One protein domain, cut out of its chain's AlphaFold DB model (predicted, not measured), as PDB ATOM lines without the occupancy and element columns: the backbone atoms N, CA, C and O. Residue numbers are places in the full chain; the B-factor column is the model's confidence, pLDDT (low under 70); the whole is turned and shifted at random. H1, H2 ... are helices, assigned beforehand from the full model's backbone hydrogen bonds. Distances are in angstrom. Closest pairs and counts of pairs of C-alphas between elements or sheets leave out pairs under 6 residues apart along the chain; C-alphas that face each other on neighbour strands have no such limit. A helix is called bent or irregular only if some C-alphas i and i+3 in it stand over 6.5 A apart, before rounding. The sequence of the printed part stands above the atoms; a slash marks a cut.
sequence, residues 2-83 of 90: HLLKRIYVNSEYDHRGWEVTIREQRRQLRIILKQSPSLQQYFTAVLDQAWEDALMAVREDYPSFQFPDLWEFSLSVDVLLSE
ATOM      1  N   HIS A   2     203.745 254.134 185.058       93.44
ATOM      2  CA  HIS A   2     202.494 253.959 184.281       93.44
ATOM      3  C   HIS A   2     202.695 253.911 182.763       93.44
ATOM      4  O   HIS A   2     201.970 253.193 182.085       93.44
ATOM      5  N   LEU A   3     203.700 254.624 182.242       91.62
ATOM      6  CA  LEU A   3     204.075 254.527 180.834       91.62
ATOM      7  C   LEU A   3     204.487 253.094 180.450       91.62
ATOM      8  O   LEU A   3     203.959 252.559 179.486       91.62
ATOM      9  N   LEU A   4     205.334 252.446 181.258       91.81
ATOM     10  CA  LEU A   4     205.708 251.036 181.094       91.81
ATOM     11  C   LEU A   4     204.488 250.114 181.135       91.81
ATOM     12  O   LEU A   4     204.302 249.302 180.232       91.81
ATOM     13  N   LYS A   5     203.615 250.285 182.139       92.81
ATOM     14  CA  LYS A   5     202.368 249.510 182.240       92.81
ATOM     15  C   LYS A   5     201.535 249.658 180.965       92.81
ATOM     16  O   LYS A   5     201.096 248.671 180.397       92.81
ATOM     17  N   ARG A   6     201.389 250.879 180.448       91.38
ATOM     18  CA  ARG A   6     200.598 251.141 179.241       91.38
ATOM     19  C   ARG A   6     201.185 250.530 177.961       91.38
ATOM     20  O   ARG A   6     200.402 250.189 177.075       91.38
ATOM     21  N   ILE A   7     202.514 250.431 177.859       89.50
ATOM     22  CA  ILE A   7     203.211 249.875 176.689       89.50
ATOM     23  C   ILE A   7     203.139 248.344 176.676       89.50
ATOM     24  O   ILE A   7     202.842 247.773 175.630       89.50
ATOM     25  N   TYR A   8     203.406 247.698 177.817       90.25
ATOM     26  CA  TYR A   8     203.658 246.251 177.879       90.25
ATOM     27  C   TYR A   8     202.529 245.441 178.533       90.25
ATOM     28  O   TYR A   8     202.431 244.238 178.303       90.25
ATOM     29  N   VAL A   9     201.664 246.064 179.343       90.75
ATOM     30  CA  VAL A   9     200.583 245.358 180.047       90.75
ATOM     31  C   VAL A   9     199.269 245.503 179.286       90.75
ATOM     32  O   VAL A   9     198.718 246.598 179.121       90.75
ATOM     33  N   ASN A  10     198.723 244.365 178.864       87.81
ATOM     34  CA  ASN A  10     197.407 244.303 178.246       87.81
ATOM     35  C   ASN A  10     196.309 244.265 179.327       87.81
ATOM     36  O   ASN A  10     195.982 243.201 179.846       87.81
ATOM     37  N   SER A  11     195.778 245.436 179.697       87.62
ATOM     38  CA  SER A  11     194.661 245.590 180.638       87.62
ATOM     39  C   SER A  11     193.723 246.706 180.177       87.62
ATOM     40  O   SER A  11     193.920 247.877 180.510       87.62
ATOM     41  N   GLU A  12     192.675 246.349 179.433       83.81
ATOM     42  CA  GLU A  12     191.673 247.315 178.947       83.81
ATOM     43  C   GLU A  12     191.014 248.106 180.088       83.81
ATOM     44  O   GLU A  12     190.696 249.287 179.936       83.81
ATOM     45  N   TYR A  13     190.842 247.470 181.251       89.31
ATOM     46  CA  TYR A  13     190.247 248.090 182.432       89.31
ATOM     47  C   TYR A  13     191.112 249.237 182.979       89.31
ATOM     48  O   TYR A  13     190.599 250.310 183.304       89.31
ATOM     49  N   ASP A  14     192.430 249.039 183.037       91.38
ATOM     50  CA  ASP A  14     193.339 249.984 183.684       91.38
ATOM     51  C   ASP A  14     193.899 251.057 182.738       91.38
ATOM     52  O   ASP A  14     194.324 252.128 183.193       91.38
ATOM     53  N   HIS A  15     193.896 250.803 181.421       90.31
ATOM     54  CA  HIS A  15     194.518 251.674 180.414       90.31
ATOM     55  C   HIS A  15     194.101 253.136 180.551       90.31
ATOM     56  O   HIS A  15     194.958 254.022 180.568       90.31
ATOM     57  N   ARG A  16     192.801 253.400 180.724       91.75
ATOM     58  CA  ARG A  16     192.285 254.767 180.874       91.75
ATOM     59  C   ARG A  16     192.871 255.469 182.099       91.75
ATOM     60  O   ARG A  16     193.238 256.640 182.014       91.75
ATOM     61  N   GLY A  17     192.951 254.772 183.232       94.88
ATOM     62  CA  GLY A  17     193.507 255.323 184.467       94.88
ATOM     63  C   GLY A  17     194.982 255.681 184.300       94.88
ATOM     64  O   GLY A  17     195.401 256.789 184.637       94.88
ATOM     65  N   TRP A  18     195.759 254.785 183.693       94.62
ATOM     66  CA  TRP A  18     197.176 255.028 183.428       94.62
ATOM     67  C   TRP A  18     197.395 256.184 182.454       94.62
ATOM     68  O   TRP A  18     198.248 257.032 182.707       94.62
ATOM     69  N   GLU A  19     196.607 256.277 181.381       93.19
ATOM     70  CA  GLU A  19     196.695 257.375 180.410       93.19
ATOM     71  C   GLU A  19     196.382 258.743 181.032       93.19
ATOM     72  O   GLU A  19     197.020 259.743 180.684       93.19
ATOM     73  N   VAL A  20     195.434 258.806 181.974       95.25
ATOM     74  CA  VAL A  20     195.146 260.029 182.739       95.25
ATOM     75  C   VAL A  20     196.357 260.427 183.583       95.25
ATOM     76  O   VAL A  20     196.805 261.572 183.491       95.25
ATOM     77  N   THR A  21     196.937 259.490 184.336       95.81
ATOM     78  CA  THR A  21     198.116 259.770 185.168       95.81
ATOM     79  C   THR A  21     199.326 260.175 184.324       95.81
ATOM     80  O   THR A  21     199.993 261.156 184.652       95.81
ATOM     81  N   ILE A  22     199.581 259.502 183.196       93.69
ATOM     82  CA  ILE A  22     200.661 259.856 182.259       93.69
ATOM     83  C   ILE A  22     200.483 261.293 181.753       93.69
ATOM     84  O   ILE A  22     201.438 262.071 181.731       93.69
ATOM     85  N   ARG A  23     199.261 261.671 181.359       94.62
ATOM     86  CA  ARG A  23     198.967 263.020 180.855       94.62
ATOM     87  C   ARG A  23     199.229 264.089 181.909       94.62
ATOM     88  O   ARG A  23     199.818 265.120 181.583       94.62
ATOM     89  N   GLU A  24     198.815 263.843 183.149       96.88
ATOM     90  CA  GLU A  24     199.025 264.780 184.251       96.88
ATOM     91  C   GLU A  24     200.509 264.903 184.618       96.88
ATOM     92  O   GLU A  24     201.027 266.016 184.694       96.88
ATOM     93  N   GLN A  25     201.231 263.784 184.730       94.62
ATOM     94  CA  GLN A  25     202.675 263.791 184.997       94.62
ATOM     95  C   GLN A  25     203.452 264.531 183.898       94.62
ATOM     96  O   GLN A  25     204.295 265.378 184.191       94.62
ATOM     97  N   ARG A  26     203.113 264.305 182.622       94.38
ATOM     98  CA  ARG A  26     203.696 265.053 181.494       94.38
ATOM     99  C   ARG A  26     203.404 266.545 181.579       94.38
ATOM    100  O   ARG A  26     204.285 267.358 181.309       94.38
ATOM    101  N   ARG A  27     202.180 266.931 181.949       95.44
ATOM    102  CA  ARG A  27     201.811 268.342 182.135       95.44
ATOM    103  C   ARG A  27     202.669 268.992 183.222       95.44
ATOM    104  O   ARG A  27     203.199 270.075 182.986       95.44
ATOM    105  N   GLN A  28     202.836 268.328 184.363       96.06
ATOM    106  CA  GLN A  28     203.657 268.822 185.471       96.06
ATOM    107  C   GLN A  28     205.134 268.951 185.076       96.06
ATOM    108  O   GLN A  28     205.721 270.013 185.280       96.06
ATOM    109  N   LEU A  29     205.706 267.938 184.415       93.25
ATOM    110  CA  LEU A  29     207.085 267.988 183.918       93.25
ATOM    111  C   LEU A  29     207.303 269.148 182.942       93.25
ATOM    112  O   LEU A  29     208.269 269.894 183.085       93.25
ATOM    113  N   ARG A  30     206.380 269.376 181.997       93.69
ATOM    114  CA  ARG A  30     206.465 270.527 181.079       93.69
ATOM    115  C   ARG A  30     206.457 271.864 181.819       93.69
ATOM    116  O   ARG A  30     207.177 272.775 181.421       93.69
ATOM    117  N   ILE A  31     205.657 272.000 182.880       95.44
ATOM    118  CA  ILE A  31     205.618 273.226 183.693       95.44
ATOM    119  C   ILE A  31     206.965 273.450 184.382       95.44
ATOM    120  O   ILE A  31     207.512 274.547 184.277       95.44
ATOM    121  N   ILE A  32     207.521 272.413 185.012       94.38
ATOM    122  CA  ILE A  32     208.815 272.476 185.708       94.38
ATOM    123  C   ILE A  32     209.933 272.858 184.733       94.38
ATOM    124  O   ILE A  32     210.676 273.807 184.977       94.38
ATOM    125  N   LEU A  33     210.016 272.182 183.585       91.94
ATOM    126  CA  LEU A  33     211.048 272.454 182.582       91.94
ATOM    127  C   LEU A  33     210.903 273.845 181.953       91.94
ATOM    128  O   LEU A  33     211.904 274.475 181.627       91.94
ATOM    129  N   LYS A  34     209.674 274.363 181.818       92.88
ATOM    130  CA  LYS A  34     209.435 275.741 181.367       92.88
ATOM    131  C   LYS A  34     209.889 276.771 182.406       92.88
ATOM    132  O   LYS A  34     210.410 277.817 182.033       92.88
ATOM    133  N   GLN A  35     209.667 276.498 183.691       96.62
ATOM    134  CA  GLN A  35     210.082 277.373 184.793       96.62
ATOM    135  C   GLN A  35     211.590 277.319 185.049       96.62
ATOM    136  O   GLN A  35     212.159 278.264 185.587       96.62
ATOM    137  N   SER A  36     212.247 276.223 184.680       94.81
ATOM    138  CA  SER A  36     213.683 276.030 184.872       94.81
ATOM    139  C   SER A  36     214.300 275.319 183.664       94.81
ATOM    140  O   SER A  36     214.570 274.120 183.726       94.81
ATOM    141  N   PRO A  37     214.566 276.048 182.561       90.19
ATOM    142  CA  PRO A  37     215.127 275.464 181.338       90.19
ATOM    143  C   PRO A  37     216.475 274.767 181.554       90.19
ATOM    144  O   PRO A  37     216.778 273.779 180.895       90.19
ATOM    145  N   SER A  38     217.258 275.219 182.539       91.38
ATOM    146  CA  SER A  38     218.515 274.584 182.948       91.38
ATOM    147  C   SER A  38     218.349 273.168 183.508       91.38
ATOM    148  O   SER A  38     219.354 272.491 183.690       91.38
ATOM    149  N   LEU A  39     217.126 272.700 183.782       90.81
ATOM    150  CA  LEU A  39     216.860 271.307 184.149       90.81
ATOM    151  C   LEU A  39     216.820 270.373 182.936       90.81
ATOM    152  O   LEU A  39     217.032 269.175 183.097       90.81
ATOM    153  N   GLN A  40     216.608 270.895 181.721       86.00
ATOM    154  CA  GLN A  40     216.540 270.067 180.511       86.00
ATOM    155  C   GLN A  40     217.848 269.303 180.261       86.00
ATOM    156  O   GLN A  40     217.806 268.127 179.921       86.00
ATOM    157  N   GLN A  41     219.004 269.929 180.507       85.75
ATOM    158  CA  GLN A  41     220.319 269.280 180.355       85.75
ATOM    159  C   GLN A  41     220.556 268.130 181.348       85.75
ATOM    160  O   GLN A  41     221.323 267.221 181.052       85.75
ATOM    161  N   TYR A  42     219.900 268.148 182.513       86.38
ATOM    162  CA  TYR A  42     220.015 267.081 183.514       86.38
ATOM    163  C   TYR A  42     218.993 265.968 183.293       86.38
ATOM    164  O   TYR A  42     219.111 264.900 183.888       86.38
ATOM    165  N   PHE A  43     217.992 266.204 182.442       82.50
ATOM    166  CA  PHE A  43     216.878 265.289 182.256       82.50
ATOM    167  C   PHE A  43     217.344 263.908 181.802       82.50
ATOM    168  O   PHE A  43     216.934 262.917 182.392       82.50
ATOM    169  N   THR A  44     218.238 263.840 180.812       75.31
ATOM    170  CA  THR A  44     218.771 262.566 180.310       75.31
ATOM    171  C   THR A  44     219.514 261.795 181.398       75.31
ATOM    172  O   THR A  44     219.327 260.593 181.515       75.31
ATOM    173  N   ALA A  45     220.282 262.482 182.250       79.50
ATOM    174  CA  ALA A  45     221.025 261.841 183.335       79.50
ATOM    175  C   ALA A  45     220.109 261.252 184.423       79.50
ATOM    176  O   ALA A  45     220.449 260.251 185.043       79.50
ATOM    177  N   VAL A  46     218.949 261.870 184.666       86.12
ATOM    178  CA  VAL A  46     217.969 261.382 185.650       86.12
ATOM    179  C   VAL A  46     217.013 260.356 185.035       86.12
ATOM    180  O   VAL A  46     216.439 259.544 185.759       86.12
ATOM    181  N   LEU A  47     216.834 260.372 183.711       83.25
ATOM    182  CA  LEU A  47     215.908 259.483 183.017       83.25
ATOM    183  C   LEU A  47     216.301 258.012 183.166       83.25
ATOM    184  O   LEU A  47     215.410 257.197 183.387       83.25
ATOM    185  N   ASP A  48     217.594 257.691 183.108       82.50
ATOM    186  CA  ASP A  48     218.087 256.318 183.280       82.50
ATOM    187  C   ASP A  48     217.741 255.777 184.676       82.50
ATOM    188  O   ASP A  48     217.142 254.712 184.802       82.50
ATOM    189  N   GLN A  49     217.990 256.563 185.730       87.44
ATOM    190  CA  GLN A  49     217.604 256.178 187.091       87.44
ATOM    191  C   GLN A  49     216.080 256.040 187.230       87.44
ATOM    192  O   GLN A  49     215.578 255.068 187.788       87.44
ATOM    193  N   ALA A  50     215.320 256.995 186.684       89.06
ATOM    194  CA  ALA A  50     213.860 256.948 186.720       89.06
ATOM    195  C   ALA A  50     213.293 255.748 185.941       89.06
ATOM    196  O   ALA A  50     212.210 255.250 186.273       89.06
ATOM    197  N   TRP A  51     213.996 255.300 184.898       87.81
ATOM    198  CA  TRP A  51     213.685 254.087 184.155       87.81
ATOM    199  C   TRP A  51     213.917 252.844 185.009       87.81
ATOM    200  O   TRP A  51     212.991 252.048 185.146       87.81
ATOM    201  N   GLU A  52     215.092 252.711 185.626       89.44
ATOM    202  CA  GLU A  52     215.426 251.585 186.506       89.44
ATOM    203  C   GLU A  52     214.426 251.450 187.661       89.44
ATOM    204  O   GLU A  52     213.862 250.373 187.875       89.44
ATOM    205  N   ASP A  53     214.117 252.559 188.337       92.81
ATOM    206  CA  ASP A  53     213.146 252.594 189.434       92.81
ATOM    207  C   ASP A  53     211.750 252.168 188.952       92.81
ATOM    208  O   ASP A  53     211.039 251.387 189.592       92.81
ATOM    209  N   ALA A  54     211.341 252.664 187.780       93.31
ATOM    210  CA  ALA A  54     210.064 252.311 187.185       93.31
ATOM    211  C   ALA A  54     210.001 250.843 186.753       93.31
ATOM    212  O   ALA A  54     208.931 250.243 186.870       93.31
ATOM    213  N   LEU A  55     211.104 250.298 186.235       94.06
ATOM    214  CA  LEU A  55     211.231 248.919 185.780       94.06
ATOM    215  C   LEU A  55     211.147 247.949 186.961       94.06
ATOM    216  O   LEU A  55     210.419 246.960 186.888       94.06
ATOM    217  N   MET A  56     211.825 248.270 188.064       94.81
ATOM    218  CA  MET A  56     211.755 247.510 189.310       94.81
ATOM    219  C   MET A  56     210.311 247.415 189.816       94.81
ATOM    220  O   MET A  56     209.808 246.315 190.032       94.81
ATOM    221  N   ALA A  57     209.615 248.553 189.890       95.56
ATOM    222  CA  ALA A  57     208.233 248.602 190.358       95.56
ATOM    223  C   ALA A  57     207.266 247.800 189.465       95.56
ATOM    224  O   ALA A  57     206.428 247.057 189.968       95.56
ATOM    225  N   VAL A  58     207.366 247.911 188.131       95.00
ATOM    226  CA  VAL A  58     206.454 247.148 187.252       95.00
ATOM    227  C   VAL A  58     206.746 245.652 187.245       95.00
ATOM    228  O   VAL A  58     205.810 244.878 187.078       95.00
ATOM    229  N   ARG A  59     208.002 245.230 187.437       95.06
ATOM    230  CA  ARG A  59     208.362 243.807 187.541       95.06
ATOM    231  C   ARG A  59     207.826 243.177 188.824       95.06
ATOM    232  O   ARG A  59     207.434 242.015 188.796       95.06
ATOM    233  N   GLU A  60     207.776 243.940 189.913       95.94
ATOM    234  CA  GLU A  60     207.150 243.508 191.165       95.94
ATOM    235  C   GLU A  60     205.624 243.397 191.028       95.94
ATOM    236  O   GLU A  60     205.046 242.374 191.394       95.94
ATOM    237  N   ASP A  61     204.978 244.397 190.420       94.25
ATOM    238  CA  ASP A  61     203.523 244.410 190.212       94.25
ATOM    239  C   ASP A  61     203.046 243.372 189.171       94.25
ATOM    240  O   ASP A  61     201.922 242.870 189.253       94.25
ATOM    241  N   TYR A  62     203.874 243.072 188.163       93.31
ATOM    242  CA  TYR A  62     203.537 242.226 187.010       93.31
ATOM    243  C   TYR A  62     204.628 241.175 186.732       93.31
ATOM    244  O   TYR A  62     205.239 241.189 185.659       93.31
ATOM    245  N   PRO A  63     204.855 240.208 187.639       93.12
ATOM    246  CA  PRO A  63     205.955 239.243 187.528       93.12
ATOM    247  C   PRO A  63     205.820 238.277 186.338       93.12
ATOM    248  O   PRO A  63     206.788 237.628 185.952       93.12
ATOM    249  N   SER A  64     204.622 238.156 185.757       91.81
ATOM    250  CA  SER A  64     204.354 237.334 184.572       91.81
ATOM    251  C   SER A  64     204.603 238.054 183.243       91.81
ATOM    252  O   SER A  64     204.594 237.403 182.198       91.81
ATOM    253  N   PHE A  65     204.815 239.373 183.257       90.62
ATOM    254  CA  PHE A  65     205.071 240.166 182.056       90.62
ATOM    255  C   PHE A  65     206.573 240.336 181.827       90.62
ATOM    256  O   PHE A  65     207.357 240.489 182.762       90.62
ATOM    257  N   GLN A  66     206.976 240.328 180.556       88.94
ATOM    258  CA  GLN A  66     208.349 240.627 180.157       88.94
ATOM    259  C   GLN A  66     208.473 242.122 179.870       88.94
ATOM    260  O   GLN A  66     207.730 242.668 179.056       88.94
ATOM    261  N   PHE A  67     209.427 242.765 180.532       90.69
ATOM    262  CA  PHE A  67     209.795 244.159 180.297       90.69
ATOM    263  C   PHE A  67     211.259 244.197 179.858       90.69
ATOM    264  O   PHE A  67     212.065 243.494 180.480       90.69
ATOM    265  N   PRO A  68     211.624 244.998 178.843       88.50
ATOM    266  CA  PRO A  68     213.009 245.089 178.410       88.50
ATOM    267  C   PRO A  68     213.871 245.698 179.518       88.50
ATOM    268  O   PRO A  68     213.422 246.570 180.264       88.50
ATOM    269  N   ASP A  69     215.115 245.234 179.628       84.94
ATOM    270  CA  ASP A  69     216.076 245.793 180.585       84.94
ATOM    271  C   ASP A  69     216.465 247.234 180.222       84.94
ATOM    272  O   ASP A  69     216.702 248.063 181.098       84.94
ATOM    273  N   LEU A  70     216.479 247.548 178.925       80.75
ATOM    274  CA  LEU A  70     216.856 248.852 178.391       80.75
ATOM    275  C   LEU A  70     215.651 249.553 177.762       80.75
ATOM    276  O   LEU A  70     214.764 248.912 177.202       80.75
ATOM    277  N   TRP A  71     215.637 250.883 177.825       77.88
ATOM    278  CA  TRP A  71     214.640 251.687 177.122       77.88
ATOM    279  C   TRP A  71     214.844 251.592 175.605       77.88
ATOM    280  O   TRP A  71     215.904 251.938 175.089       77.88
ATOM    281  N   GLU A  72     213.816 251.135 174.887       76.38
ATOM    282  CA  GLU A  72     213.877 250.875 173.438       76.38
ATOM    283  C   GLU A  72     213.433 252.073 172.576       76.38
ATOM    284  O   GLU A  72     213.466 252.006 171.348       76.38
ATOM    285  N   PHE A  73     213.009 253.179 173.195       75.19
ATOM    286  CA  PHE A  73     212.514 254.364 172.488       75.19
ATOM    287  C   PHE A  73     213.480 255.556 172.596       75.19
ATOM    288  O   PHE A  73     214.489 255.520 173.294       75.19
ATOM    289  N   SER A  74     213.170 256.655 171.898       71.75
ATOM    290  CA  SER A  74     213.969 257.888 171.969       71.75
ATOM    291  C   SER A  74     214.105 258.406 173.409       71.75
ATOM    292  O   SER A  74     213.138 258.410 174.176       71.75
ATOM    293  N   LEU A  75     215.303 258.895 173.740       65.38
ATOM    294  CA  LEU A  75     215.647 259.538 175.014       65.38
ATOM    295  C   LEU A  75     215.396 261.056 175.012       65.38
ATOM    296  O   LEU A  75     215.717 261.733 175.989       65.38
ATOM    297  N   SER A  76     214.860 261.634 173.928       81.19
ATOM    298  CA  SER A  76     214.590 263.072 173.927       81.19
ATOM    299  C   SER A  76     213.426 263.414 174.859       81.19
ATOM    300  O   SER A  76     212.377 262.764 174.863       81.19
ATOM    301  N   VAL A  77     213.621 264.475 175.645       79.38
ATOM    302  CA  VAL A  77     212.631 264.982 176.604       79.38
ATOM    303  C   VAL A  77     211.295 265.234 175.917       79.38
ATOM    304  O   VAL A  77     210.250 264.827 176.417       79.38
ATOM    305  N   ASP A  78     211.331 265.855 174.738       83.44
ATOM    306  CA  ASP A  78     210.128 266.166 173.980       83.44
ATOM    307  C   ASP A  78     209.354 264.901 173.615       83.44
ATOM    308  O   ASP A  78     208.164 264.834 173.908       83.44
ATOM    309  N   VAL A  79     210.029 263.862 173.106       84.50
ATOM    310  CA  VAL A  79     209.383 262.596 172.731       84.50
ATOM    311  C   VAL A  79     208.753 261.919 173.943       84.50
ATOM    312  O   VAL A  79     207.583 261.538 173.900       84.50
ATOM    313  N   LEU A  80     209.470 261.832 175.066       86.19
ATOM    314  CA  LEU A  80     208.918 261.249 176.290       86.19
ATOM    315  C   LEU A  80     207.684 262.018 176.786       86.19
ATOM    316  O   LEU A  80     206.742 261.422 177.328       86.19
ATOM    317  N   LEU A  81     207.679 263.338 176.603       88.12
ATOM    318  CA  LEU A  81     206.599 264.204 177.043       88.12
ATOM    319  C   LEU A  81     205.454 264.314 176.034       88.12
ATOM    320  O   LEU A  81     204.367 264.695 176.463       88.12
ATOM    321  N   SER A  82     205.620 264.002 174.748       83.06
ATOM    322  CA  SER A  82     204.578 264.182 173.723       83.06
ATOM    323  C   SER A  82     204.034 262.879 173.151       83.06
ATOM    324  O   SER A  82     202.819 262.774 172.979       83.06
ATOM    325  N   GLU A  83     204.889 261.890 172.898       83.19
ATOM    326  CA  GLU A  83     204.528 260.745 172.063       83.19
ATOM    327  C   GLU A  83     203.581 259.776 172.766       83.19
ATOM    328  O   GLU A  83     203.612 259.589 173.989       83.19
TER     329      GLU A  83
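Overview. This is residues 2 to 83 of the 90 residues of an uncharacterized protein of Trichormus variabilis SAG 1403-4b (UniProt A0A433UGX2). Two long helices, H2 and H3, run opposite ways as the arms of a narrow V, joined at one end by a tight link, and two short helices bridge them: H1 toward the open end, H4 nearer the joined end. After H3 a long stretch without a named element, residues 62 to 76, folds back along the H3 side to reach H4. The printed part has 82 residues with four named helices, in the order H1, H2, H3, H4, and no named strand; the class is all helix. It is compact, with a radius of gyration of the C-alphas of 13.5 A, and elongated, spanning 40 by 25 by 18 A.

Arrangement. H1, residues 2 to 8, touches H2, residues 12 to 35, at a steep tilt of 50 degrees; the closest C-alphas, of His 2 and Trp 18, are 5.5 A apart. H1 touches H3, residues 37 to 61, with residues 54 to 58 of H3 alone; the closest C-alphas, of Lys 5 and Val 58, are 6.9 A apart. H2 and H3 are close but not clearly touching, at a shallow tilt of 22 degrees, opposite ways. H4, residues 77 to 82, touches H2, closest at the C-alphas of Arg 26 and Leu 81, 5.4 A. H4 only just touches H3, with 3 pairs of C-alphas within 8 A, closest at Phe 43 and Val 77, 7.1 A. H1 and H4 are apart. Every O i to N i+4 pair is within hydrogen-bond range in H1 and H4, against 18 of 20 in H2 and 15 of 21 in H3.

Along the chain. H1 begins at C-alpha 2, (202.494, 253.959, 184.281), and is 10.1 A long. H2 is 35.7 A long and irregular, with C-alphas 13 and 16 7.2 A apart. H3 is 34.3 A long, has a kink of 56 degrees near residue 44, and is only just irregular, with C-alphas 41 and 44 6.9 A apart. H4, 8.6 A long, ends at C-alpha 82, (204.578, 264.182, 173.723).

Size, cuts and confidence. The C-alphas farthest apart, of Gln 35 and Ser 64, are 40.4 A apart. The printed part has no cut. Residues 34 to 39, of which 37 to 39 belong to H3, stand free. The link from H3 to H4 is long. The mean pLDDT of the printed part is 89.1, and residue 75 is under 70.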